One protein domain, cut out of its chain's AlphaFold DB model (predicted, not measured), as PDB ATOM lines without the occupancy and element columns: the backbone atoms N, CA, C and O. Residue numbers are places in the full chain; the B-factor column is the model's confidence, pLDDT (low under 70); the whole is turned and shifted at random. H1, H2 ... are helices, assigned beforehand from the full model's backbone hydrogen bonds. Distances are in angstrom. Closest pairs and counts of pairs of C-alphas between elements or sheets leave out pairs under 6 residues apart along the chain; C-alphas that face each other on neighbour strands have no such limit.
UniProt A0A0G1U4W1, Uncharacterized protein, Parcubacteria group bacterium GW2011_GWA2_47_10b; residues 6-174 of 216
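AT A GLANCE: This is residues 6 to 174 of the 216 residues of an uncharacterized protein of Parcubacteria group bacterium GW2011_GWA2_47_10b (UniProt A0A0G1U4W1). Four helices, H1, H2, H4 and H6, lie side by side as a bundle with H4 at its core, and H3 packs on H4 and H6 at a steep tilt. At one end of the bundle gather the short helix H5 and a long stretch with no named element, residues 55 to 85; at the other end residues 24 to 30 stick out. The printed part has 169 residues, with six named helices, H1 to H6 in chain order, and no named strand: the class is all helix. It is compact, with a radius of gyration of the C-alphas of 16.7 A, and spans 52 by 38 by 29 A.

IN THESE COORDINATES: Find C-alpha 6 at (29.538, -10.634, -40.423), where H1 begins; it covers residues 6 to 25 over 28.8 A. Go on to H2, residues 33 to 54, the longest helix at 32.1 A. Past the long link, look for H3 at residues 86 to 99, 19.9 A. H4, residues 110 to 128, measures 26.7 A and begins at C-alpha 110, at (54.705, -21.829, -36.611). H5, residues 131 to 140, is 14.0 A long. H6 runs from residue 151 to residue 170, 28.9 A, and ends at C-alpha 170, at (63.734, -13.961, -37.626).

HOW THE PARTS SIT: Start at H1, which touches the hub H4, closest at the C-alphas of Pro 8 and Ala 123, 4.4 A apart; they run opposite ways at a shallow tilt of 18 degrees. H1 and H2 form a helical hairpin, with the C-alphas of Thr 15 and Val 43 closest at 6.4 A. H2 touches H4 and runs the same way at a shallow tilt of 8 degrees, closest at Ala 40 and Ile 115, whose C-alphas are 5.0 A apart. H2 touches H6 with residues 44 to 52 alone, and the C-alphas of Ala 48 and Ile 151 are closest at 5.9 A. Next, H3 and H4 form a helical hairpin at a steep tilt of 45 degrees; their closest C-alphas, Phe 96 and Ala 117, are 5.5 A apart. H3 touches H6 too, the same way at a steep tilt of 45 degrees, closest at the C-alphas of Gly 93 and Ala 161, 3.9 A. H4 and H6 touch at Glu 121 and Ile 158, their closest C-alphas, 6.0 A apart, and run opposite ways at a shallow tilt of 33 degrees, only just short of steep. H5 is close to H4 but not clearly touching, the C-alphas of Glu 128 and Ile 134 being closest at 6.6 A. H1 and H6 are apart. In each of the six helices every O i to N i+4 pair is within hydrogen-bond range.

THE WHOLE: Look at Lys 28 and Ile 142 for the two C-alphas farthest apart, 54.3 A. The printed part has no cut. The link from H2 to H3, 31 residues, is long; in it residues 68 to 69 pair in parallel with residues 82 to 83. The mean pLDDT of the printed part is 94.7, and residues 141 to 145 are under 70.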
ATOM      1  N   VAL A   6      29.893  -9.426 -39.663       90.44
ATOM      2  CA  VAL A   6      29.538 -10.634 -40.423       90.44
ATOM      3  C   VAL A   6      30.669 -11.092 -41.344       90.44
ATOM      4  O   VAL A   6      30.988 -12.279 -41.370       90.44
ATOM      5  N   PHE A   7      31.306 -10.176 -42.070       91.12
ATOM      6  CA  PHE A   7      32.373 -10.544 -42.999       91.12
ATOM      7  C   PHE A   7      33.648 -11.055 -42.296       91.12
ATOM      8  O   PHE A   7      34.150 -12.106 -42.702       91.12
ATOM      9  N   PRO A   8      34.115 -10.445 -41.188       92.19
ATOM     10  CA  PRO A   8      35.182 -11.018 -40.359       92.19
ATOM     11  C   PRO A   8      34.875 -12.434 -39.854       92.19
ATOM     12  O   PRO A   8      35.740 -13.309 -39.868       92.19
ATOM     13  N   ILE A   9      33.625 -12.702 -39.455       95.50
ATOM     14  CA  ILE A   9      33.200 -14.047 -39.034       95.50
ATOM     15  C   ILE A   9      33.346 -15.053 -40.182       95.50
ATOM     16  O   ILE A   9      33.785 -16.180 -39.944       95.50
ATOM     17  N   ILE A  10      33.032 -14.661 -41.422       96.25
ATOM     18  CA  ILE A  10      33.216 -15.524 -42.597       96.25
ATOM     19  C   ILE A  10      34.701 -15.853 -42.798       96.25
ATOM     20  O   ILE A  10      35.028 -17.023 -43.002       96.25
ATOM     21  N   VAL A  11      35.601 -14.870 -42.670       97.50
ATOM     22  CA  VAL A  11      37.058 -15.096 -42.758       97.50
ATOM     23  C   VAL A  11      37.505 -16.155 -41.746       97.50
ATOM     24  O   VAL A  11      38.171 -17.132 -42.115       97.50
ATOM     25  N   PHE A  12      37.093 -16.032 -40.480       97.81
ATOM     26  CA  PHE A  12      37.448 -17.014 -39.450       97.81
ATOM     27  C   PHE A  12      36.805 -18.383 -39.678       97.81
ATOM     28  O   PHE A  12      37.468 -19.402 -39.477       97.81
ATOM     29  N   ALA A  13      35.549 -18.435 -40.128       97.62
ATOM     30  CA  ALA A  13      34.859 -19.689 -40.418       97.62
ATOM     31  C   ALA A  13      35.555 -20.467 -41.546       97.62
ATOM     32  O   ALA A  13      35.831 -21.659 -41.397       97.62
ATOM     33  N   VAL A  14      35.913 -19.793 -42.643       97.19
ATOM     34  CA  VAL A  14      36.638 -20.418 -43.759       97.19
ATOM     35  C   VAL A  14      38.042 -20.847 -43.329       97.19
ATOM     36  O   VAL A  14      38.461 -21.972 -43.615       97.19
ATOM     37  N   THR A  15      38.738 -20.012 -42.554       97.94
ATOM     38  CA  THR A  15      40.041 -20.370 -41.973       97.94
ATOM     39  C   THR A  15      39.935 -21.633 -41.115       97.94
ATOM     40  O   THR A  15      40.768 -22.534 -41.233       97.94
ATOM     41  N   ALA A  16      38.898 -21.743 -40.279       97.75
ATOM     42  CA  ALA A  16      38.668 -22.916 -39.442       97.75
ATOM     43  C   ALA A  16      38.438 -24.183 -40.278       97.75
ATOM     44  O   ALA A  16      38.995 -25.230 -39.945       97.75
ATOM     45  N   VAL A  17      37.697 -24.091 -41.388       98.06
ATOM     46  CA  VAL A  17      37.502 -25.209 -42.328       98.06
ATOM     47  C   VAL A  17      38.832 -25.654 -42.940       98.06
ATOM     48  O   VAL A  17      39.144 -26.847 -42.913       98.06
ATOM     49  N   PHE A  18      39.655 -24.720 -43.433       97.69
ATOM     50  CA  PHE A  18      40.967 -25.054 -43.995       97.69
ATOM     51  C   PHE A  18      41.903 -25.680 -42.960       97.69
ATOM     52  O   PHE A  18      42.541 -26.699 -43.234       97.69
ATOM     53  N   VAL A  19      41.958 -25.115 -41.753       97.25
ATOM     54  CA  VAL A  19      42.787 -25.645 -40.667       97.25
ATOM     55  C   VAL A  19      42.288 -27.020 -40.223       97.25
ATOM     56  O   VAL A  19      43.108 -27.916 -40.034       97.25
ATOM     57  N   PHE A  20      40.978 -27.234 -40.102       97.25
ATOM     58  CA  PHE A  20      40.423 -28.543 -39.760       97.25
ATOM     59  C   PHE A  20      40.756 -29.590 -40.828       97.25
ATOM     60  O   PHE A  20      41.285 -30.653 -40.495       97.25
ATOM     61  N   GLY A  21      40.539 -29.271 -42.109       96.62
ATOM     62  CA  GLY A  21      40.879 -30.159 -43.223       96.62
ATOM     63  C   GLY A  21      42.369 -30.512 -43.250       96.62
ATOM     64  O   GLY A  21      42.733 -31.682 -43.374       96.62
ATOM     65  N   ARG A  22      43.236 -29.519 -43.024       96.19
ATOM     66  CA  ARG A  22      44.685 -29.701 -42.862       96.19
ATOM     67  C   ARG A  22      45.023 -30.649 -41.709       96.19
ATOM     68  O   ARG A  22      45.829 -31.556 -41.898       96.19
ATOM     69  N   GLN A  23      44.450 -30.439 -40.522       95.19
ATOM     70  CA  GLN A  23      44.709 -31.283 -39.347       95.19
ATOM     71  C   GLN A  23      44.251 -32.722 -39.574       95.19
ATOM     72  O   GLN A  23      44.961 -33.656 -39.214       95.19
ATOM     73  N   TRP A  24      43.088 -32.896 -40.200       96.44
ATOM     74  CA  TRP A  24      42.535 -34.207 -40.507       96.44
ATOM     75  C   TRP A  24      43.400 -34.964 -41.521       96.44
ATOM     76  O   TRP A  24      43.814 -36.093 -41.255       96.44
ATOM     77  N   TYR A  25      43.747 -34.329 -42.644       96.50
ATOM     78  CA  TYR A  25      44.527 -34.965 -43.708       96.50
ATOM     79  C   TYR A  25      45.953 -35.316 -43.256       96.50
ATOM     80  O   TYR A  25      46.457 -36.406 -43.528       96.50
ATOM     81  N   PHE A  26      46.603 -34.414 -42.516       95.75
ATOM     82  CA  PHE A  26      47.970 -34.612 -42.033       95.75
ATOM     83  C   PHE A  26      48.043 -35.165 -40.602       95.75
ATOM     84  O   PHE A  26      49.100 -35.098 -39.983       95.75
ATOM     85  N   ALA A  27      46.977 -35.773 -40.072       93.38
ATOM     86  CA  ALA A  27      46.951 -36.277 -38.693       93.38
ATOM     87  C   ALA A  27      48.102 -37.253 -38.362       93.38
ATOM     88  O   ALA A  27      48.528 -37.353 -37.213       93.38
ATOM     89  N   LYS A  28      48.611 -37.973 -39.372       94.25
ATOM     90  CA  LYS A  28      49.719 -38.940 -39.253       94.25
ATOM     91  C   LYS A  28      50.995 -38.515 -39.990       94.25
ATOM     92  O   LYS A  28      51.961 -39.273 -40.008       94.25
ATOM     93  N   TYR A  29      51.007 -37.336 -40.609       92.75
ATOM     94  CA  TYR A  29      52.069 -36.900 -41.515       92.75
ATOM     95  C   TYR A  29      52.614 -35.532 -41.112       92.75
ATOM     96  O   TYR A  29      51.912 -34.686 -40.565       92.75
ATOM     97  N   LYS A  30      53.885 -35.270 -41.426       92.94
ATOM     98  CA  LYS A  30      54.441 -33.923 -41.280       92.94
ATOM     99  C   LYS A  30      53.806 -33.008 -42.326       92.94
ATOM    100  O   LYS A  30      53.864 -33.311 -43.514       92.94
ATOM    101  N   VAL A  31      53.250 -31.881 -41.891       95.31
ATOM    102  CA  VAL A  31      52.672 -30.891 -42.808       95.31
ATOM    103  C   VAL A  31      53.792 -30.180 -43.576       95.31
ATOM    104  O   VAL A  31      54.686 -29.611 -42.938       95.31
ATOM    105  N   PRO A  32      53.780 -30.190 -44.920       95.88
ATOM    106  CA  PRO A  32      54.701 -29.389 -45.714       95.88
ATOM    107  C   PRO A  32      54.411 -27.895 -45.546       95.88
ATOM    108  O   PRO A  32      53.255 -27.482 -45.572       95.88
ATOM    109  N   THR A  33      55.451 -27.063 -45.479       94.56
ATOM    110  CA  THR A  33      55.298 -25.599 -45.381       94.56
ATOM    111  C   THR A  33      54.477 -25.013 -46.535       94.56
ATOM    112  O   THR A  33      53.716 -24.076 -46.325       94.56
ATOM    113  N   GLY A  34      54.563 -25.598 -47.735       96.75
ATOM    114  CA  GLY A  34      53.764 -25.172 -48.887       96.75
ATOM    115  C   GLY A  34      52.250 -25.284 -48.670       96.75
ATOM    116  O   GLY A  34      51.508 -24.470 -49.204       96.75
ATOM    117  N   VAL A  35      51.787 -26.227 -47.840       97.44
ATOM    118  CA  VAL A  35      50.362 -26.345 -47.484       97.44
ATOM    119  C   VAL A  35      49.935 -25.182 -46.595       97.44
ATOM    120  O   VAL A  35      48.878 -24.602 -46.820       97.44
ATOM    121  N   ASP A  36      50.763 -24.807 -45.618       97.44
ATOM    122  CA  ASP A  36      50.465 -23.677 -44.734       97.44
ATOM    123  C   ASP A  36      50.404 -22.357 -45.518       97.44
ATOM    124  O   ASP A  36      49.497 -21.553 -45.309       97.44
ATOM    125  N   ILE A  37      51.329 -22.174 -46.468       97.62
ATOM    126  CA  ILE A  37      51.345 -21.025 -47.383       97.62
ATOM    127  C   ILE A  37      50.099 -21.023 -48.277       97.62
ATOM    128  O   ILE A  37      49.467 -19.982 -48.427       97.62
ATOM    129  N   ALA A  38      49.717 -22.172 -48.844       98.19
ATOM    130  CA  ALA A  38      48.532 -22.272 -49.695       98.19
ATOM    131  C   ALA A  38      47.238 -21.952 -48.931       98.19
ATOM    132  O   ALA A  38      46.367 -21.269 -49.464       98.19
ATOM    133  N   ILE A  39      47.124 -22.393 -47.672       98.44
ATOM    134  CA  ILE A  39      45.985 -22.049 -46.812       98.44
ATOM    135  C   ILE A  39      45.960 -20.547 -46.533       98.44
ATOM    136  O   ILE A  39      44.915 -19.929 -46.707       98.44
ATOM    137  N   ALA A  40      47.094 -19.955 -46.146       98.50
ATOM    138  CA  ALA A  40      47.185 -18.515 -45.917       98.50
ATOM    139  C   ALA A  40      46.792 -17.719 -47.174       98.50
ATOM    140  O   ALA A  40      45.950 -16.833 -47.089       98.50
ATOM    141  N   ALA A  41      47.309 -18.092 -48.349       98.50
ATOM    142  CA  ALA A  41      46.928 -17.479 -49.621       98.50
ATOM    143  C   ALA A  41      45.428 -17.640 -49.922       98.50
ATOM    144  O   ALA A  41      44.785 -16.695 -50.371       98.50
ATOM    145  N   GLY A  42      44.846 -18.805 -49.621       98.50
ATOM    146  CA  GLY A  42      43.405 -19.033 -49.731       98.50
ATOM    147  C   GLY A  42      42.582 -18.100 -48.838       98.50
ATOM    148  O   GLY A  42      41.539 -17.618 -49.269       98.50
ATOM    149  N   VAL A  43      43.058 -17.794 -47.628       98.69
ATOM    150  CA  VAL A  43      42.416 -16.818 -46.729       98.69
ATOM    151  C   VAL A  43      42.474 -15.399 -47.311       98.69
ATOM    152  O   VAL A  43      41.451 -14.718 -47.308       98.69
ATOM    153  N   VAL A  44      43.605 -14.988 -47.897       98.75
ATOM    154  CA  VAL A  44      43.722 -13.685 -48.589       98.75
ATOM    155  C   VAL A  44      42.754 -13.592 -49.771       98.75
ATOM    156  O   VAL A  44      42.070 -12.586 -49.941       98.75
ATOM    157  N   VAL A  45      42.634 -14.663 -50.564       98.62
ATOM    158  CA  VAL A  45      41.669 -14.722 -51.675       98.62
ATOM    159  C   VAL A  45      40.235 -14.572 -51.164       98.62
ATOM    160  O   VAL A  45      39.448 -13.848 -51.767       98.62
ATOM    161  N   VAL A  46      39.889 -15.212 -50.043       98.44
ATOM    162  CA  VAL A  46      38.564 -15.057 -49.424       98.44
ATOM    163  C   VAL A  46      38.328 -13.605 -49.020       98.44
ATOM    164  O   VAL A  46      37.279 -13.070 -49.361       98.44
ATOM    165  N   ALA A  47      39.288 -12.948 -48.370       98.44
ATOM    166  CA  ALA A  47      39.169 -11.540 -47.993       98.44
ATOM    167  C   ALA A  47      38.914 -10.632 -49.208       98.44
ATOM    168  O   ALA A  47      37.940  -9.878 -49.219       98.44
ATOM    169  N   ALA A  48      39.702 -10.800 -50.273       98.44
ATOM    170  CA  ALA A  48      39.534 -10.057 -51.521       98.44
ATOM    171  C   ALA A  48      38.151 -10.282 -52.162       98.44
ATOM    172  O   ALA A  48      37.516  -9.337 -52.630       98.44
ATOM    173  N   LEU A  49      37.646 -11.523 -52.152       98.12
ATOM    174  CA  LEU A  49      36.307 -11.844 -52.657       98.12
ATOM    175  C   LEU A  49      35.194 -11.233 -51.796       98.12
ATOM    176  O   LEU A  49      34.181 -10.794 -52.341       98.12
ATOM    177  N   LEU A  50      35.364 -11.189 -50.472       97.12
ATOM    178  CA  LEU A  50      34.405 -10.536 -49.578       97.12
ATOM    179  C   LEU A  50      34.380  -9.023 -49.811       97.12
ATOM    180  O   LEU A  50      33.297  -8.461 -49.932       97.12
ATOM    181  N   MET A  51      35.540  -8.378 -49.964       96.56
ATOM    182  CA  MET A  51      35.615  -6.957 -50.326       96.56
ATOM    183  C   MET A  51      34.984  -6.667 -51.685       96.56
ATOM    184  O   MET A  51      34.208  -5.720 -51.815       96.56
ATOM    185  N   PHE A  52      35.232  -7.520 -52.677       96.44
ATOM    186  CA  PHE A  52      34.559  -7.421 -53.968       96.44
ATOM    187  C   PHE A  52      33.033  -7.530 -53.824       96.44
ATOM    188  O   PHE A  52      32.296  -6.746 -54.417       96.44
ATOM    189  N   ALA A  53      32.546  -8.451 -52.987       94.94
ATOM    190  CA  ALA A  53      31.120  -8.595 -52.698       94.94
ATOM    191  C   ALA A  53      30.526  -7.395 -51.931       94.94
ATOM    192  O   ALA A  53      29.329  -7.137 -52.055       94.94
ATOM    193  N   MET A  54      31.344  -6.655 -51.174       93.88
ATOM    194  CA  MET A  54      30.974  -5.378 -50.546       93.88
ATOM    195  C   MET A  54      30.947  -4.201 -51.537       93.88
ATOM    196  O   MET A  54      30.452  -3.134 -51.193       93.88
ATOM    197  N   GLY A  55      31.427  -4.388 -52.772       94.38
ATOM    198  CA  GLY A  55      31.444  -3.354 -53.810       94.38
ATOM    199  C   GLY A  55      32.737  -2.538 -53.880       94.38
ATOM    200  O   GLY A  55      32.765  -1.519 -54.572       94.38
ATOM    201  N   HIS A  56      33.804  -2.978 -53.204       95.31
ATOM    202  CA  HIS A  56      35.111  -2.325 -53.294       95.31
ATOM    203  C   HIS A  56      35.745  -2.496 -54.667       95.31
ATOM    204  O   HIS A  56      35.575  -3.509 -55.354       95.31
ATOM    205  N   ILE A  57      36.489  -1.474 -55.080       96.25
ATOM    206  CA  ILE A  57      37.130  -1.443 -56.393       96.25
ATOM    207  C   ILE A  57      38.392  -2.322 -56.397       96.25
ATOM    208  O   ILE A  57      39.155  -2.297 -55.432       96.25
ATOM    209  N   PRO A  58      38.674  -3.071 -57.480       97.25
ATOM    210  CA  PRO A  58      39.888  -3.884 -57.557       97.25
ATOM    211  C   PRO A  58      41.187  -3.074 -57.485       97.25
ATOM    212  O   PRO A  58      42.148  -3.509 -56.862       97.25
ATOM    213  N   ILE A  59      41.207  -1.908 -58.134       96.88
ATOM    214  CA  ILE A  59      42.337  -0.971 -58.191       96.88
ATOM    215  C   ILE A  59      41.817   0.466 -58.115       96.88
ATOM    216  O   ILE A  59      40.632   0.702 -58.360       96.88
ATOM    217  N   CYS A  60      42.713   1.422 -57.858       93.06
ATOM    218  CA  CYS A  60      42.435   2.857 -57.897       93.06
ATOM    219  C   CYS A  60      41.565   3.294 -59.092       93.06
ATOM    220  O   CYS A  60      41.839   2.963 -60.250       93.06
ATOM    221  N   LYS A  61      40.573   4.161 -58.827       93.06
ATOM    222  CA  LYS A  61      39.732   4.796 -59.868       93.06
ATOM    223  C   LYS A  61      40.528   5.636 -60.872       93.06
ATOM    224  O   LYS A  61      40.024   5.932 -61.950       93.06
ATOM    225  N   CYS A  62      41.761   6.002 -60.533       92.69
ATOM    226  CA  CYS A  62      42.695   6.700 -61.407       92.69
ATOM    227  C   CYS A  62      43.163   5.865 -62.617       92.69
ATOM    228  O   CYS A  62      43.754   6.419 -63.542       92.69
ATOM    229  N   GLY A  63      42.888   4.553 -62.646       94.81
ATOM    230  CA  GLY A  63      43.159   3.686 -63.799       94.81
ATOM    231  C   GLY A  63      44.598   3.172 -63.893       94.81
ATOM    232  O   GLY A  63      44.953   2.530 -64.879       94.81
ATOM    233  N   TYR A  64      45.423   3.421 -62.878       96.12
ATOM    234  CA  TYR A  64      46.784   2.901 -62.760       96.12
ATOM    235  C   TYR A  64      47.084   2.508 -61.309       96.12
ATOM    236  O   TYR A  64      46.353   2.868 -60.389       96.12
ATOM    237  N   VAL A  65      48.188   1.785 -61.114       97.69
ATOM    238  CA  VAL A  65      48.660   1.337 -59.801       97.69
ATOM    239  C   VAL A  65      50.071   1.874 -59.564       97.69
ATOM    240  O   VAL A  65      50.962   1.681 -60.394       97.69
ATOM    241  N   LYS A  66      50.279   2.541 -58.429       98.00
ATOM    242  CA  LYS A  66      51.595   2.955 -57.933       98.00
ATOM    243  C   LYS A  66      52.135   1.901 -56.972       98.00
ATOM    244  O   LYS A  66      51.382   1.282 -56.227       98.00
ATOM    245  N   ILE A  67      53.458   1.747 -56.952       98.25
ATOM    246  CA  ILE A  67      54.119   0.954 -55.909       98.25
ATOM    247  C   ILE A  67      53.980   1.662 -54.561       98.25
ATOM    248  O   ILE A  67      53.637   1.014 -53.587       98.25
ATOM    249  N   TRP A  68      54.206   2.975 -54.525       97.88
ATOM    250  CA  TRP A  68      54.134   3.805 -53.325       97.88
ATOM    251  C   TRP A  68      53.283   5.044 -53.592       97.88
ATOM    252  O   TRP A  68      53.491   5.733 -54.600       97.88
ATOM    253  N   HIS A  69      52.371   5.353 -52.674       96.62
ATOM    254  CA  HIS A  69      51.618   6.599 -52.655       96.62
ATOM    255  C   HIS A  69      51.831   7.333 -51.327       96.62
ATOM    256  O   HIS A  69      51.414   6.880 -50.272       96.62
ATOM    257  N   GLY A  70      52.508   8.482 -51.379       94.81
ATOM    258  CA  GLY A  70      52.943   9.208 -50.179       94.81
ATOM    259  C   GLY A  70      52.054  10.377 -49.752       94.81
ATOM    260  O   GLY A  70      52.479  11.148 -48.895       94.81
ATOM    261  N   VAL A  71      50.878  10.565 -50.362       92.00
ATOM    262  CA  VAL A  71      49.992  11.710 -50.082       92.00
ATOM    263  C   VAL A  71      48.770  11.234 -49.300       92.00
ATOM    264  O   VAL A  71      47.832  10.694 -49.885       92.00
ATOM    265  N   THR A  72      48.774  11.468 -47.987       88.25
ATOM    266  CA  THR A  72      47.725  11.008 -47.060       88.25
ATOM    267  C   THR A  72      46.375  11.672 -47.313       88.25
ATOM    268  O   THR A  72      45.357  10.995 -47.418       88.25
ATOM    269  N   TYR A  73      46.356  12.991 -47.509       86.81
ATOM    270  CA  TYR A  73      45.147  13.745 -47.855       86.81
ATOM    271  C   TYR A  73      44.860  13.691 -49.352       86.81
ATOM    272  O   TYR A  73      45.001  14.677 -50.077       86.81
ATOM    273  N   SER A  74      44.487  12.515 -49.841       88.25
ATOM    274  CA  SER A  74      44.077  12.351 -51.230       88.25
ATOM    275  C   SER A  74      43.077  11.218 -51.387       88.25
ATOM    276  O   SER A  74      43.080  10.256 -50.625       88.25
ATOM    277  N   SER A  75      42.284  11.285 -52.453       89.06
ATOM    278  CA  SER A  75      41.405  10.189 -52.871       89.06
ATOM    279  C   SER A  75      42.161   8.962 -53.403       89.06
ATOM    280  O   SER A  75      41.535   7.960 -53.732       89.06
ATOM    281  N   GLU A  76      43.490   9.043 -53.521       93.19
ATOM    282  CA  GLU A  76      44.372   7.936 -53.898       93.19
ATOM    283  C   GLU A  76      44.983   7.217 -52.679       93.19
ATOM    284  O   GLU A  76      45.618   6.176 -52.861       93.19
ATOM    285  N   ASN A  77      44.815   7.738 -51.456       92.62
ATOM    286  CA  ASN A  77      45.285   7.060 -50.245       92.62
ATOM    287  C   ASN A  77      44.529   5.736 -50.051       92.62
ATOM    288  O   ASN A  77      43.316   5.680 -50.277       92.62
ATOM    289  N   SER A  78      45.249   4.673 -49.697       95.25
ATOM    290  CA  SER A  78      44.720   3.310 -49.608       95.25
ATOM    291  C   SER A  78      44.174   2.742 -50.932       95.25
ATOM    292  O   SER A  78      43.340   1.838 -50.972       95.25
ATOM    293  N   GLN A  79      44.613   3.279 -52.080       96.69
ATOM    294  CA  GLN A  79      44.170   2.820 -53.410       96.69
ATOM    295  C   GLN A  79      45.271   2.140 -54.245       96.69
ATOM    296  O   GLN A  79      45.016   1.687 -55.366       96.69
ATOM    297  N   HIS A  80      46.502   2.113 -53.733       97.75
ATOM    298  CA  HIS A  80      47.712   1.657 -54.432       97.75
ATOM    299  C   HIS A  80      48.373   0.492 -53.687       97.75
ATOM    300  O   HIS A  80      47.834   0.016 -52.696       97.75
ATOM    301  N   LEU A  81      49.523  -0.007 -54.158       98.56
ATOM    302  CA  LEU A  81      50.151  -1.167 -53.509       98.56
ATOM    303  C   LEU A  81      50.608  -0.869 -52.082       98.56
ATOM    304  O   LEU A  81      50.451  -1.713 -51.218       98.56
ATOM    305  N   THR A  82      51.220   0.290 -51.846       98.50
ATOM    306  CA  THR A  82      51.676   0.685 -50.509       98.50
ATOM    307  C   THR A  82      51.513   2.180 -50.297       98.50
ATOM    308  O   THR A  82      51.588   2.970 -51.249       98.50
ATOM    309  N   ASP A  83      51.332   2.556 -49.041       97.06
ATOM    310  CA  ASP A  83      51.277   3.931 -48.561       97.06
ATOM    311  C   ASP A  83      51.744   4.004 -47.096       97.06
ATOM    312  O   ASP A  83      52.364   3.079 -46.566       97.06
ATOM    313  N   TRP A  84      51.501   5.132 -46.433       96.88
ATOM    314  CA  TRP A  84      51.927   5.335 -45.051       96.88
ATOM    315  C   TRP A  84      51.306   4.355 -44.048       96.88
ATOM    316  O   TRP A  84      51.946   4.061 -43.035       96.88
ATOM    317  N   TYR A  85      50.113   3.823 -44.318       96.50
ATOM    318  CA  TYR A  85      49.437   2.874 -43.436       96.50
ATOM    319  C   TYR A  85      49.986   1.451 -43.583       96.50
ATOM    320  O   TYR A  85      49.954   0.697 -42.611       96.50
ATOM    321  N   THR A  86      50.674   1.127 -44.686       98.44
ATOM    322  CA  THR A  86      51.433  -0.132 -44.844       98.44
ATOM    323  C   THR A  86      52.374  -0.408 -43.657       98.44
ATOM    324  O   THR A  86      52.565  -1.559 -43.256       98.44
ATOM    325  N   PHE A  87      52.949   0.628 -43.032       98.50
ATOM    326  CA  PHE A  87      53.790   0.463 -41.838       98.50
ATOM    327  C   PHE A  87      53.009  -0.028 -40.610       98.50
ATOM    328  O   PHE A  87      53.550  -0.820 -39.834       98.50
ATOM    329  N   SER A  88      51.746   0.373 -40.459       98.19
ATOM    330  CA  SER A  88      50.841  -0.140 -39.423       98.19
ATOM    331  C   SER A  88      50.595  -1.638 -39.600       98.19
ATOM    332  O   SER A  88      50.689  -2.394 -38.633       98.19
ATOM    333  N   HIS A  89      50.416  -2.102 -40.838       98.62
ATOM    334  CA  HIS A  89      50.228  -3.526 -41.126       98.62
ATOM    335  C   HIS A  89      51.505  -4.343 -40.859       98.62
ATOM    336  O   HIS A  89      51.443  -5.440 -40.298       98.62
ATOM    337  N   ILE A  90      52.701  -3.791 -41.111       98.88
ATOM    338  CA  ILE A  90      53.960  -4.409 -40.642       98.88
ATOM    339  C   ILE A  90      53.948  -4.565 -39.110       98.88
ATOM    340  O   ILE A  90      54.330  -5.625 -38.595       98.88
ATOM    341  N   ILE A  91      53.492  -3.544 -38.374       98.75
ATOM    342  CA  ILE A  91      53.363  -3.600 -36.911       98.75
ATOM    343  C   ILE A  91      52.340  -4.666 -36.489       98.75
ATOM    344  O   ILE A  91      52.647  -5.438 -35.574       98.75
ATOM    345  N   HIS A  92      51.191  -4.787 -37.166       98.56
ATOM    346  CA  HIS A  92      50.221  -5.865 -36.921       98.56
ATOM    347  C   HIS A  92      50.874  -7.242 -37.041       98.56
ATOM    348  O   HIS A  92      50.795  -8.053 -36.117       98.56
ATOM    349  N   GLY A  93      51.617  -7.477 -38.124       98.69
ATOM    350  CA  GLY A  93      52.372  -8.709 -38.338       98.69
ATOM    351  C   GLY A  93      53.314  -9.062 -37.184       98.69
ATOM    352  O   GLY A  93      53.311 -10.194 -36.682       98.69
ATOM    353  N   ILE A  94      54.100  -8.079 -36.730       98.75
ATOM    354  CA  ILE A  94      55.001  -8.226 -35.577       98.75
ATOM    355  C   ILE A  94      54.196  -8.543 -34.306       98.75
ATOM    356  O   ILE A  94      54.549  -9.463 -33.556       98.75
ATOM    357  N   GLY A  95      53.101  -7.814 -34.080       98.31
ATOM    358  CA  GLY A  95      52.204  -7.985 -32.941       98.31
ATOM    359  C   GLY A  95      51.561  -9.372 -32.894       98.31
ATOM    360  O   GLY A  95      51.585 -10.028 -31.851       98.31
ATOM    361  N   PHE A  96      51.066  -9.882 -34.022       98.44
ATOM    362  CA  PHE A  96      50.477 -11.218 -34.109       98.44
ATOM    363  C   PHE A  96      51.505 -12.320 -33.886       98.44
ATOM    364  O   PHE A  96      51.222 -13.294 -33.182       98.44
ATOM    365  N   TYR A  97      52.722 -12.173 -34.420       98.50
ATOM    366  CA  TYR A  97      53.792 -13.110 -34.089       98.50
ATOM    367  C   TYR A  97      54.045 -13.131 -32.577       98.50
ATOM    368  O   TYR A  97      54.060 -14.208 -31.975       98.50
ATOM    369  N   ALA A  98      54.186 -11.959 -31.947       97.56
ATOM    370  CA  ALA A  98      54.390 -11.857 -30.505       97.56
ATOM    371  C   ALA A  98      53.236 -12.507 -29.717       97.56
ATOM    372  O   ALA A  98      53.489 -13.314 -28.816       97.56
ATOM    373  N   LEU A  99      51.984 -12.257 -30.114       97.12
ATOM    374  CA  LEU A  99      50.783 -12.864 -29.533       97.12
ATOM    375  C   LEU A  99      50.850 -14.400 -29.537       97.12
ATOM    376  O   LEU A  99      50.595 -15.045 -28.517       97.12
ATOM    377  N   PHE A 100      51.262 -15.013 -30.649       97.19
ATOM    378  CA  PHE A 100      51.387 -16.474 -30.746       97.19
ATOM    379  C   PHE A 100      52.669 -17.041 -30.118       97.19
ATOM    380  O   PHE A 100      52.909 -18.252 -30.171       97.19
ATOM    381  N   ARG A 101      53.515 -16.203 -29.512       95.56
ATOM    382  CA  ARG A 101      54.754 -16.626 -28.836       95.56
ATOM    383  C   ARG A 101      54.737 -16.428 -27.328       95.56
ATOM    384  O   ARG A 101      55.679 -16.852 -26.660       95.56
ATOM    385  N   ILE A 102      53.643 -15.915 -26.772       92.12
ATOM    386  CA  ILE A 102      53.452 -15.786 -25.326       92.12
ATOM    387  C   ILE A 102      52.574 -16.909 -24.743       92.12
ATOM    388  O   ILE A 102      51.765 -17.547 -25.422       92.12
ATOM    389  N   GLY A 103      52.749 -17.180 -23.446       92.88
ATOM    390  CA  GLY A 103      51.865 -18.050 -22.662       92.88
ATOM    391  C   GLY A 103      51.702 -19.475 -23.208       92.88
ATOM    392  O   GLY A 103      52.680 -20.183 -23.461       92.88
ATOM    393  N   ARG A 104      50.444 -19.925 -23.338       90.38
ATOM    394  CA  ARG A 104      50.095 -21.254 -23.877       90.38
ATOM    395  C   ARG A 104      50.152 -21.307 -25.407       90.38
ATOM    396  O   ARG A 104      50.396 -22.385 -25.949       90.38
ATOM    397  N   LEU A 105      49.988 -20.169 -26.084       92.44
ATOM    398  CA  LEU A 105      49.977 -20.079 -27.547       92.44
ATOM    399  C   LEU A 105      51.344 -20.376 -28.168       92.44
ATOM    400  O   LEU A 105      51.397 -20.856 -29.294       92.44
ATOM    401  N   LYS A 106      52.440 -20.242 -27.408       92.88
ATOM    402  CA  LYS A 106      53.795 -20.619 -27.859       92.88
ATOM    403  C   LYS A 106      53.935 -22.072 -28.333       92.88
ATOM    404  O   LYS A 106      54.893 -22.394 -29.026       92.88
ATOM    405  N   LYS A 107      53.021 -22.960 -27.920       93.31
ATOM    406  CA  LYS A 107      52.989 -24.367 -28.350       93.31
ATOM    407  C   LYS A 107      52.397 -24.542 -29.751       93.31
ATOM    408  O   LYS A 107      52.486 -25.633 -30.307       93.31
ATOM    409  N   LEU A 108      51.770 -23.504 -30.301       94.69
ATOM    410  CA  LEU A 108      51.167 -23.542 -31.620       94.69
ATOM    411  C   LEU A 108      52.271 -23.654 -32.688       94.69
ATOM    412  O   LEU A 108      53.174 -22.809 -32.714       94.69
ATOM    413  N   PRO A 109      52.207 -24.658 -33.585       95.31
ATOM    414  CA  PRO A 109      53.115 -24.771 -34.719       95.31
ATOM    415  C   PRO A 109      53.224 -23.457 -35.495       95.31
ATOM    416  O   PRO A 109      52.215 -22.795 -35.738       95.31
ATOM    417  N   LEU A 110      54.438 -23.096 -35.920       96.62
ATOM    418  CA  LEU A 110      54.705 -21.829 -36.611       96.62
ATOM    419  C   LEU A 110      53.794 -21.609 -37.827       96.62
ATOM    420  O   LEU A 110      53.285 -20.507 -37.985       96.62
ATOM    421  N   GLY A 111      53.538 -22.649 -38.625       97.06
ATOM    422  CA  GLY A 111      52.641 -22.564 -39.779       97.06
ATOM    423  C   GLY A 111      51.196 -22.210 -39.414       97.06
ATOM    424  O   GLY A 111      50.591 -21.375 -40.070       97.06
ATOM    425  N   LEU A 112      50.663 -22.758 -38.315       97.31
ATOM    426  CA  LEU A 112      49.326 -22.386 -37.829       97.31
ATOM    427  C   LEU A 112      49.303 -20.973 -37.247       97.31
ATOM    428  O   LEU A 112      48.346 -20.246 -37.472       97.31
ATOM    429  N   ALA A 113      50.357 -20.581 -36.523       98.00
ATOM    430  CA  ALA A 113      50.490 -19.210 -36.035       98.00
ATOM    431  C   ALA A 113      50.503 -18.203 -37.196       98.00
ATOM    432  O   ALA A 113      49.873 -17.159 -37.097       98.00
ATOM    433  N   PHE A 114      51.171 -18.544 -38.303       98.56
ATOM    434  CA  PHE A 114      51.176 -17.733 -39.517       98.56
ATOM    435  C   PHE A 114      49.792 -17.682 -40.178       98.56
ATOM    436  O   PHE A 114      49.298 -16.593 -40.435       98.56
ATOM    437  N   ILE A 115      49.120 -18.826 -40.374       98.62
ATOM    438  CA  ILE A 115      47.748 -18.861 -40.921       98.62
ATOM    439  C   ILE A 115      46.802 -17.993 -40.082       98.62
ATOM    440  O   ILE A 115      46.027 -17.224 -40.640       98.62
ATOM    441  N   PHE A 116      46.865 -18.088 -38.751       98.56
ATOM    442  CA  PHE A 116      46.007 -17.283 -37.884       98.56
ATOM    443  C   PHE A 116      46.374 -15.802 -37.880       98.56
ATOM    444  O   PHE A 116      45.467 -14.985 -37.798       98.56
ATOM    445  N   ALA A 117      47.652 -15.438 -38.004       98.62
ATOM    446  CA  ALA A 117      48.045 -14.042 -38.186       98.62
ATOM    447  C   ALA A 117      47.457 -13.465 -39.484       98.62
ATOM    448  O   ALA A 117      46.863 -12.395 -39.462       98.62
ATOM    449  N   ILE A 118      47.534 -14.217 -40.587       98.81
ATOM    450  CA  ILE A 118      46.948 -13.814 -41.873       98.81
ATOM    451  C   ILE A 118      45.424 -13.734 -41.787       98.81
ATOM    452  O   ILE A 118      44.839 -12.820 -42.353       98.81
ATOM    453  N   ALA A 119      44.777 -14.643 -41.056       98.69
ATOM    454  CA  ALA A 119      43.335 -14.595 -40.839       98.69
ATOM    455  C   ALA A 119      42.897 -13.413 -39.967       98.69
ATOM    456  O   ALA A 119      41.856 -12.834 -40.249       98.69
ATOM    457  N   LEU A 120      43.670 -13.051 -38.935       98.62
ATOM    458  CA  LEU A 120      43.414 -11.858 -38.123       98.62
ATOM    459  C   LEU A 120      43.524 -10.589 -38.970       98.62
ATOM    460  O   LEU A 120      42.603  -9.781 -38.931       98.62
ATOM    461  N   GLU A 121      44.583 -10.463 -39.774       98.69
ATOM    462  CA  GLU A 121      44.754  -9.305 -40.657       98.69
ATOM    463  C   GLU A 121      43.672  -9.248 -41.733       98.69
ATOM    464  O   GLU A 121      43.007  -8.241 -41.903       98.69
ATOM    465  N   SER A 122      43.409 -10.370 -42.401       98.69
ATOM    466  CA  SER A 122      42.350 -10.468 -43.409       98.69
ATOM    467  C   SER A 122      40.972 -10.135 -42.836       98.69
ATOM    468  O   SER A 122      40.125  -9.576 -43.528       98.69
ATOM    469  N   ALA A 123      40.718 -10.508 -41.580       98.25
ATOM    470  CA  ALA A 123      39.488 -10.156 -40.889       98.25
ATOM    471  C   ALA A 123      39.442  -8.664 -40.538       98.25
ATOM    472  O   ALA A 123      38.357  -8.092 -40.605       98.25
ATOM    473  N   TRP A 124      40.579  -8.054 -40.187       97.81
ATOM    474  CA  TRP A 124      40.694  -6.612 -39.988       97.81
ATOM    475  C   TRP A 124      40.435  -5.849 -41.288       97.81
ATOM    476  O   TRP A 124      39.482  -5.082 -41.310       97.81
ATOM    477  N   GLU A 125      41.147  -6.150 -42.376       97.88
ATOM    478  CA  GLU A 125      40.968  -5.501 -43.688       97.88
ATOM    479  C   GLU A 125      39.508  -5.506 -44.141       97.88
ATOM    480  O   GLU A 125      38.927  -4.501 -44.545       97.88
ATOM    481  N   VAL A 126      38.873  -6.673 -44.031       97.31
ATOM    482  CA  VAL A 126      37.476  -6.843 -44.413       97.31
ATOM    483  C   VAL A 126      36.541  -6.087 -43.466       97.31
ATOM    484  O   VAL A 126      35.494  -5.626 -43.910       97.31
ATOM    485  N   PHE A 127      36.870  -5.973 -42.177       96.50
ATOM    486  CA  PHE A 127      36.070  -5.219 -41.210       96.50
ATOM    487  C   PHE A 127      36.203  -3.708 -41.401       96.50
ATOM    488  O   PHE A 127      35.191  -3.003 -41.393       96.50
ATOM    489  N   GLU A 128      37.433  -3.235 -41.572       94.50
ATOM    490  CA  GLU A 128      37.796  -1.843 -41.825       94.50
ATOM    491  C   GLU A 128      37.043  -1.297 -43.033       94.50
ATOM    492  O   GLU A 128      36.452  -0.220 -42.984       94.50
ATOM    493  N   ASN A 129      36.917  -2.135 -44.056       95.56
ATOM    494  CA  ASN A 129      36.234  -1.824 -45.297       95.56
ATOM    495  C   ASN A 129      34.706  -2.021 -45.264       95.56
ATOM    496  O   ASN A 129      34.047  -2.006 -46.306       95.56
ATOM    497  N   THR A 130      34.099  -2.177 -44.087       94.44
ATOM    498  CA  THR A 130      32.633  -2.123 -43.943       94.44
ATOM    499  C   THR A 130      32.150  -0.686 -43.771       94.44
ATOM    500  O   THR A 130      32.841   0.137 -43.176       94.44
ATOM    501  N   ASP A 131      30.906  -0.387 -44.172       91.19
ATOM    502  CA  ASP A 131      30.320   0.938 -43.908       91.19
ATOM    503  C   ASP A 131      30.336   1.286 -42.409       91.19
ATOM    504  O   ASP A 131      30.381   2.460 -42.053       91.19
ATOM    505  N   PHE A 132      30.284   0.287 -41.516       90.31
ATOM    506  CA  PHE A 132      30.371   0.504 -40.072       90.31
ATOM    507  C   PHE A 132      31.680   1.202 -39.675       90.31
ATOM    508  O   PHE A 132      31.634   2.219 -38.983       90.31
ATOM    509  N   ILE A 133      32.831   0.690 -40.125       91.75
ATOM    510  CA  ILE A 133      34.135   1.284 -39.799       91.75
ATOM    511  C   ILE A 133      34.436   2.503 -40.676       91.75
ATOM    512  O   ILE A 133      34.862   3.525 -40.141       91.75
ATOM    513  N   ILE A 134      34.118   2.474 -41.973       91.12
ATOM    514  CA  ILE A 134      34.326   3.627 -42.866       91.12
ATOM    515  C   ILE A 134      33.585   4.867 -42.346       91.12
ATOM    516  O   ILE A 134      34.170   5.948 -42.256       91.12
ATOM    517  N   ASN A 135      32.307   4.734 -41.967       89.38
ATOM    518  CA  ASN A 135      31.555   5.870 -41.425       89.38
ATOM    519  C   ASN A 135      32.104   6.312 -40.069       89.38
ATOM    520  O   ASN A 135      32.167   7.511 -39.803       89.38
ATOM    521  N   ARG A 136      32.576   5.370 -39.243       88.00
ATOM    522  CA  ARG A 136      33.232   5.700 -37.980       88.00
ATOM    523  C   ARG A 136      34.495   6.532 -38.199       88.00
ATOM    524  O   ARG A 136      34.654   7.530 -37.501       88.00
ATOM    525  N   TYR A 137      35.344   6.171 -39.164       85.19
ATOM    526  CA  TYR A 137      36.503   6.981 -39.543       85.19
ATOM    527  C   TYR A 137      36.065   8.379 -39.989       85.19
ATOM    528  O   TYR A 137      36.500   9.359 -39.397       85.19
ATOM    529  N   ARG A 138      35.104   8.505 -40.912       83.12
ATOM    530  CA  ARG A 138      34.605   9.825 -41.359       83.12
ATOM    531  C   ARG A 138      34.093  10.724 -40.230       83.12
ATOM    532  O   ARG A 138      34.199  11.943 -40.325       83.12
ATOM    533  N   GLU A 139      33.504  10.143 -39.188       79.38
ATOM    534  CA  GLU A 139      33.004  10.893 -38.032       79.38
ATOM    535  C   GLU A 139      34.131  11.410 -37.127       79.38
ATOM    536  O   GLU A 139      34.042  12.523 -36.594       79.38
ATOM    537  N   VAL A 140      35.173  10.600 -36.914       74.94
ATOM    538  CA  VAL A 140      36.184  10.861 -35.875       74.94
ATOM    539  C   VAL A 140      37.492  11.418 -36.395       74.94
ATOM    540  O   VAL A 140      38.142  12.180 -35.679       74.94
ATOM    541  N   THR A 141      37.872  11.083 -37.623       64.06
ATOM    542  CA  THR A 141      39.076  11.588 -38.268       64.06
ATOM    543  C   THR A 141      38.735  12.688 -39.271       64.06
ATOM    544  O   THR A 141      37.594  12.958 -39.632       64.06
ATOM    545  N   ILE A 142      39.772  13.382 -39.708       60.47
ATOM    546  CA  ILE A 142      39.757  14.431 -40.736       60.47
ATOM    547  C   ILE A 142      39.537  13.903 -42.165       60.47
ATOM    548  O   ILE A 142      39.478  14.681 -43.115       60.47
ATOM    549  N   SER A 143      39.406  12.591 -42.333       61.22
ATOM    550  CA  SER A 143      39.269  11.904 -43.615       61.22
ATOM    551  C   SER A 143      37.805  11.818 -44.068       61.22
ATOM    552  O   SER A 143      37.251  10.738 -44.271       61.22
ATOM    553  N   LEU A 144      37.173  12.983 -44.258       58.97
ATOM    554  CA  LEU A 144      35.788  13.099 -44.749       58.97
ATOM    555  C   LEU A 144      35.567  12.367 -46.091       58.97
ATOM    556  O   LEU A 144      34.473  11.862 -46.337       58.97
ATOM    557  N   ASP A 145      36.626  12.241 -46.898       66.75
ATOM    558  CA  ASP A 145      36.636  11.571 -48.204       66.75
ATOM    559  C   ASP A 145      37.261  10.158 -48.171       66.75
ATOM    560  O   ASP A 145      37.723   9.657 -49.197       66.75
ATOM    561  N   TYR A 146      37.302   9.487 -47.012       78.75
ATOM    562  CA  TYR A 146      37.691   8.073 -46.956       78.75
ATOM    563  C   TYR A 146      36.536   7.189 -47.431       78.75
ATOM    564  O   TYR A 146      35.421   7.277 -46.910       78.75
ATOM    565  N   TYR A 147      36.769   6.340 -48.432       83.00
ATOM    566  CA  TYR A 147      35.753   5.446 -49.011       83.00
ATOM    567  C   TYR A 147      36.059   3.964 -48.786       83.00
ATOM    568  O   TYR A 147      35.397   3.122 -49.389       83.00
ATOM    569  N   GLY A 148      37.022   3.668 -47.914       91.06
ATOM    570  CA  GLY A 148      37.649   2.359 -47.853       91.06
ATOM    571  C   GLY A 148      38.773   2.217 -48.874       91.06
ATOM    572  O   GLY A 148      39.010   3.082 -49.731       91.06
ATOM    573  N   ASP A 149      39.449   1.096 -48.765       95.75
ATOM    574  CA  ASP A 149      40.630   0.732 -49.507       95.75
ATOM    575  C   ASP A 149      40.240   0.005 -50.792       95.75
ATOM    576  O   ASP A 149      39.225  -0.695 -50.898       95.75
ATOM    577  N   SER A 150      41.080   0.142 -51.810       97.69
ATOM    578  CA  SER A 150      40.979  -0.749 -52.965       97.69
ATOM    579  C   SER A 150      41.374  -2.177 -52.572       97.69
ATOM    580  O   SER A 150      42.253  -2.378 -51.737       97.69
ATOM    581  N   ILE A 151      40.818  -3.186 -53.248       98.44
ATOM    582  CA  ILE A 151      41.130  -4.598 -52.961       98.44
ATOM    583  C   ILE A 151      42.636  -4.871 -53.078       98.44
ATOM    584  O   ILE A 151      43.186  -5.644 -52.296       98.44
ATOM    585  N   ILE A 152      43.318  -4.260 -54.055       98.44
ATOM    586  CA  ILE A 152      44.763  -4.445 -54.222       98.44
ATOM    587  C   ILE A 152      45.569  -3.870 -53.054       98.44
ATOM    588  O   ILE A 152      46.584  -4.465 -52.702       98.44
ATOM    589  N   ASN A 153      45.118  -2.768 -52.451       98.56
ATOM    590  CA  ASN A 153      45.763  -2.169 -51.288       98.56
ATOM    591  C   ASN A 153      45.650  -3.109 -50.084       98.56
ATOM    592  O   ASN A 153      46.674  -3.636 -49.663       98.56
ATOM    593  N   SER A 154      44.432  -3.508 -49.704       98.56
ATOM    594  CA  SER A 154      44.213  -4.465 -48.611       98.56
ATOM    595  C   SER A 154      44.962  -5.790 -48.780       98.56
ATOM    596  O   SER A 154      45.485  -6.364 -47.825       98.56
ATOM    597  N   VAL A 155      45.073  -6.311 -50.010       98.75
ATOM    598  CA  VAL A 155      45.891  -7.510 -50.277       98.75
ATOM    599  C   VAL A 155      47.371  -7.264 -49.965       98.75
ATOM    600  O   VAL A 155      48.035  -8.142 -49.405       98.75
ATOM    601  N   PHE A 156      47.903  -6.100 -50.332       98.75
ATOM    602  CA  PHE A 156      49.288  -5.739 -50.048       98.75
ATOM    603  C   PHE A 156      49.520  -5.367 -48.583       98.75
ATOM    604  O   PHE A 156      50.598  -5.665 -48.068       98.75
ATOM    605  N   ASP A 157      48.519  -4.846 -47.889       98.75
ATOM    606  CA  ASP A 157      48.561  -4.631 -46.446       98.75
ATOM    607  C   ASP A 157      48.591  -5.966 -45.687       98.75
ATOM    608  O   ASP A 157      49.463  -6.184 -44.837       98.75
ATOM    609  N   ILE A 158      47.819  -6.969 -46.124       98.88
ATOM    610  CA  ILE A 158      47.961  -8.347 -45.617       98.88
ATOM    611  C   ILE A 158      49.363  -8.909 -45.902       98.88
ATOM    612  O   ILE A 158      49.937  -9.622 -45.069       98.88
ATOM    613  N   PHE A 159      49.962  -8.599 -47.057       98.81
ATOM    614  CA  PHE A 159      51.349  -8.986 -47.342       98.81
ATOM    615  C   PHE A 159      52.362  -8.242 -46.467       98.81
ATOM    616  O   PHE A 159      53.357  -8.847 -46.054       98.81
ATOM    617  N   ALA A 160      52.113  -6.980 -46.127       98.88
ATOM    618  CA  ALA A 160      52.928  -6.213 -45.197       98.88
ATOM    619  C   ALA A 160      52.854  -6.799 -43.776       98.88
ATOM    620  O   ALA A 160      53.893  -6.981 -43.131       98.88
ATOM    621  N   ALA A 161      51.675  -7.240 -43.330       98.88
ATOM    622  CA  ALA A 161      51.525  -7.996 -42.088       98.88
ATOM    623  C   ALA A 161      52.218  -9.364 -42.139       98.88
ATOM    624  O   ALA A 161      52.914  -9.755 -41.195       98.88
ATOM    625  N   ALA A 162      52.126 -10.086 -43.257       98.81
ATOM    626  CA  ALA A 162      52.880 -11.324 -43.453       98.81
ATOM    627  C   ALA A 162      54.395 -11.083 -43.324       98.81
ATOM    628  O   ALA A 162      55.104 -11.852 -42.662       98.81
ATOM    629  N   PHE A 163      54.886  -9.994 -43.920       98.81
ATOM    630  CA  PHE A 163      56.277  -9.569 -43.827       98.81
ATOM    631  C   PHE A 163      56.668  -9.228 -42.384       98.81
ATOM    632  O   PHE A 163      57.665  -9.762 -41.894       98.81
ATOM    633  N   GLY A 164      55.861  -8.436 -41.672       98.75
ATOM    634  CA  GLY A 164      56.071  -8.116 -40.258       98.75
ATOM    635  C   GLY A 164      56.138  -9.359 -39.365       98.75
ATOM    636  O   GLY A 164      57.026  -9.476 -38.515       98.75
ATOM    637  N   PHE A 165      55.277 -10.350 -39.610       98.75
ATOM    638  CA  PHE A 165      55.306 -11.628 -38.894       98.75
ATOM    639  C   PHE A 165      56.616 -12.389 -39.134       98.75
ATOM    640  O   PHE A 165      57.239 -12.891 -38.193       98.75
ATOM    641  N   VAL A 166      57.054 -12.488 -40.395       98.44
ATOM    642  CA  VAL A 166      58.314 -13.162 -40.750       98.44
ATOM    643  C   VAL A 166      59.512 -12.416 -40.165       98.44
ATOM    644  O   VAL A 166      60.438 -13.055 -39.662       98.44
ATOM    645  N   LEU A 167      59.484 -11.085 -40.174       98.38
ATOM    646  CA  LEU A 167      60.511 -10.242 -39.577       98.38
ATOM    647  C   LEU A 167      60.644 -10.533 -38.076       98.38
ATOM    648  O   LEU A 167      61.730 -10.873 -37.608       98.38
ATOM    649  N   ALA A 168      59.529 -10.524 -37.344       98.19
ATOM    650  CA  ALA A 168      59.509 -10.831 -35.916       98.19
ATOM    651  C   ALA A 168      59.921 -12.276 -35.597       98.19
ATOM    652  O   ALA A 168      60.502 -12.536 -34.544       98.19
ATOM    653  N   TRP A 169      59.663 -13.219 -36.508       97.62
ATOM    654  CA  TRP A 169      60.146 -14.594 -36.381       97.62
ATOM    655  C   TRP A 169      61.668 -14.710 -36.501       97.62
ATOM    656  O   TRP A 169      62.274 -15.558 -35.841       97.62
ATOM    657  N   ARG A 170      62.295 -13.885 -37.342       97.81
ATOM    658  CA  ARG A 170      63.734 -13.961 -37.626       97.81
ATOM    659  C   ARG A 170      64.585 -13.078 -36.722       97.81
ATOM    660  O   ARG A 170      65.768 -13.367 -36.562       97.81
ATOM    661  N   LEU A 171      64.010 -12.024 -36.153       97.38
ATOM    662  CA  LEU A 171      64.731 -11.065 -35.328       97.38
ATOM    663  C   LEU A 171      64.628 -11.372 -33.824       97.38
ATOM    664  O   LEU A 171      63.644 -11.952 -33.361       97.38
ATOM    665  N   PRO A 172      65.621 -10.945 -33.020       97.06
ATOM    666  CA  PRO A 172      65.487 -10.908 -31.569       97.06
ATOM    667  C   PRO A 172      64.328  -9.999 -31.141       97.06
ATOM    668  O   PRO A 172      64.101  -8.955 -31.751       97.06
ATOM    669  N   ALA A 173      63.662 -10.333 -30.033       96.31
ATOM    670  CA  ALA A 173      62.502  -9.579 -29.546       96.31
ATOM    671  C   ALA A 173      62.780  -8.072 -29.378       96.31
ATOM    672  O   ALA A 173      61.939  -7.255 -29.738       96.31
ATOM    673  N   LEU A 174      63.972  -7.698 -28.894       97.62
ATOM    674  CA  LEU A 174      64.352  -6.293 -28.727       97.62
ATOM    675  C   LEU A 174      64.433  -5.542 -30.065       97.62
ATOM    676  O   LEU A 174      64.019  -4.390 -30.134       97.62
TER     677      LEU A 174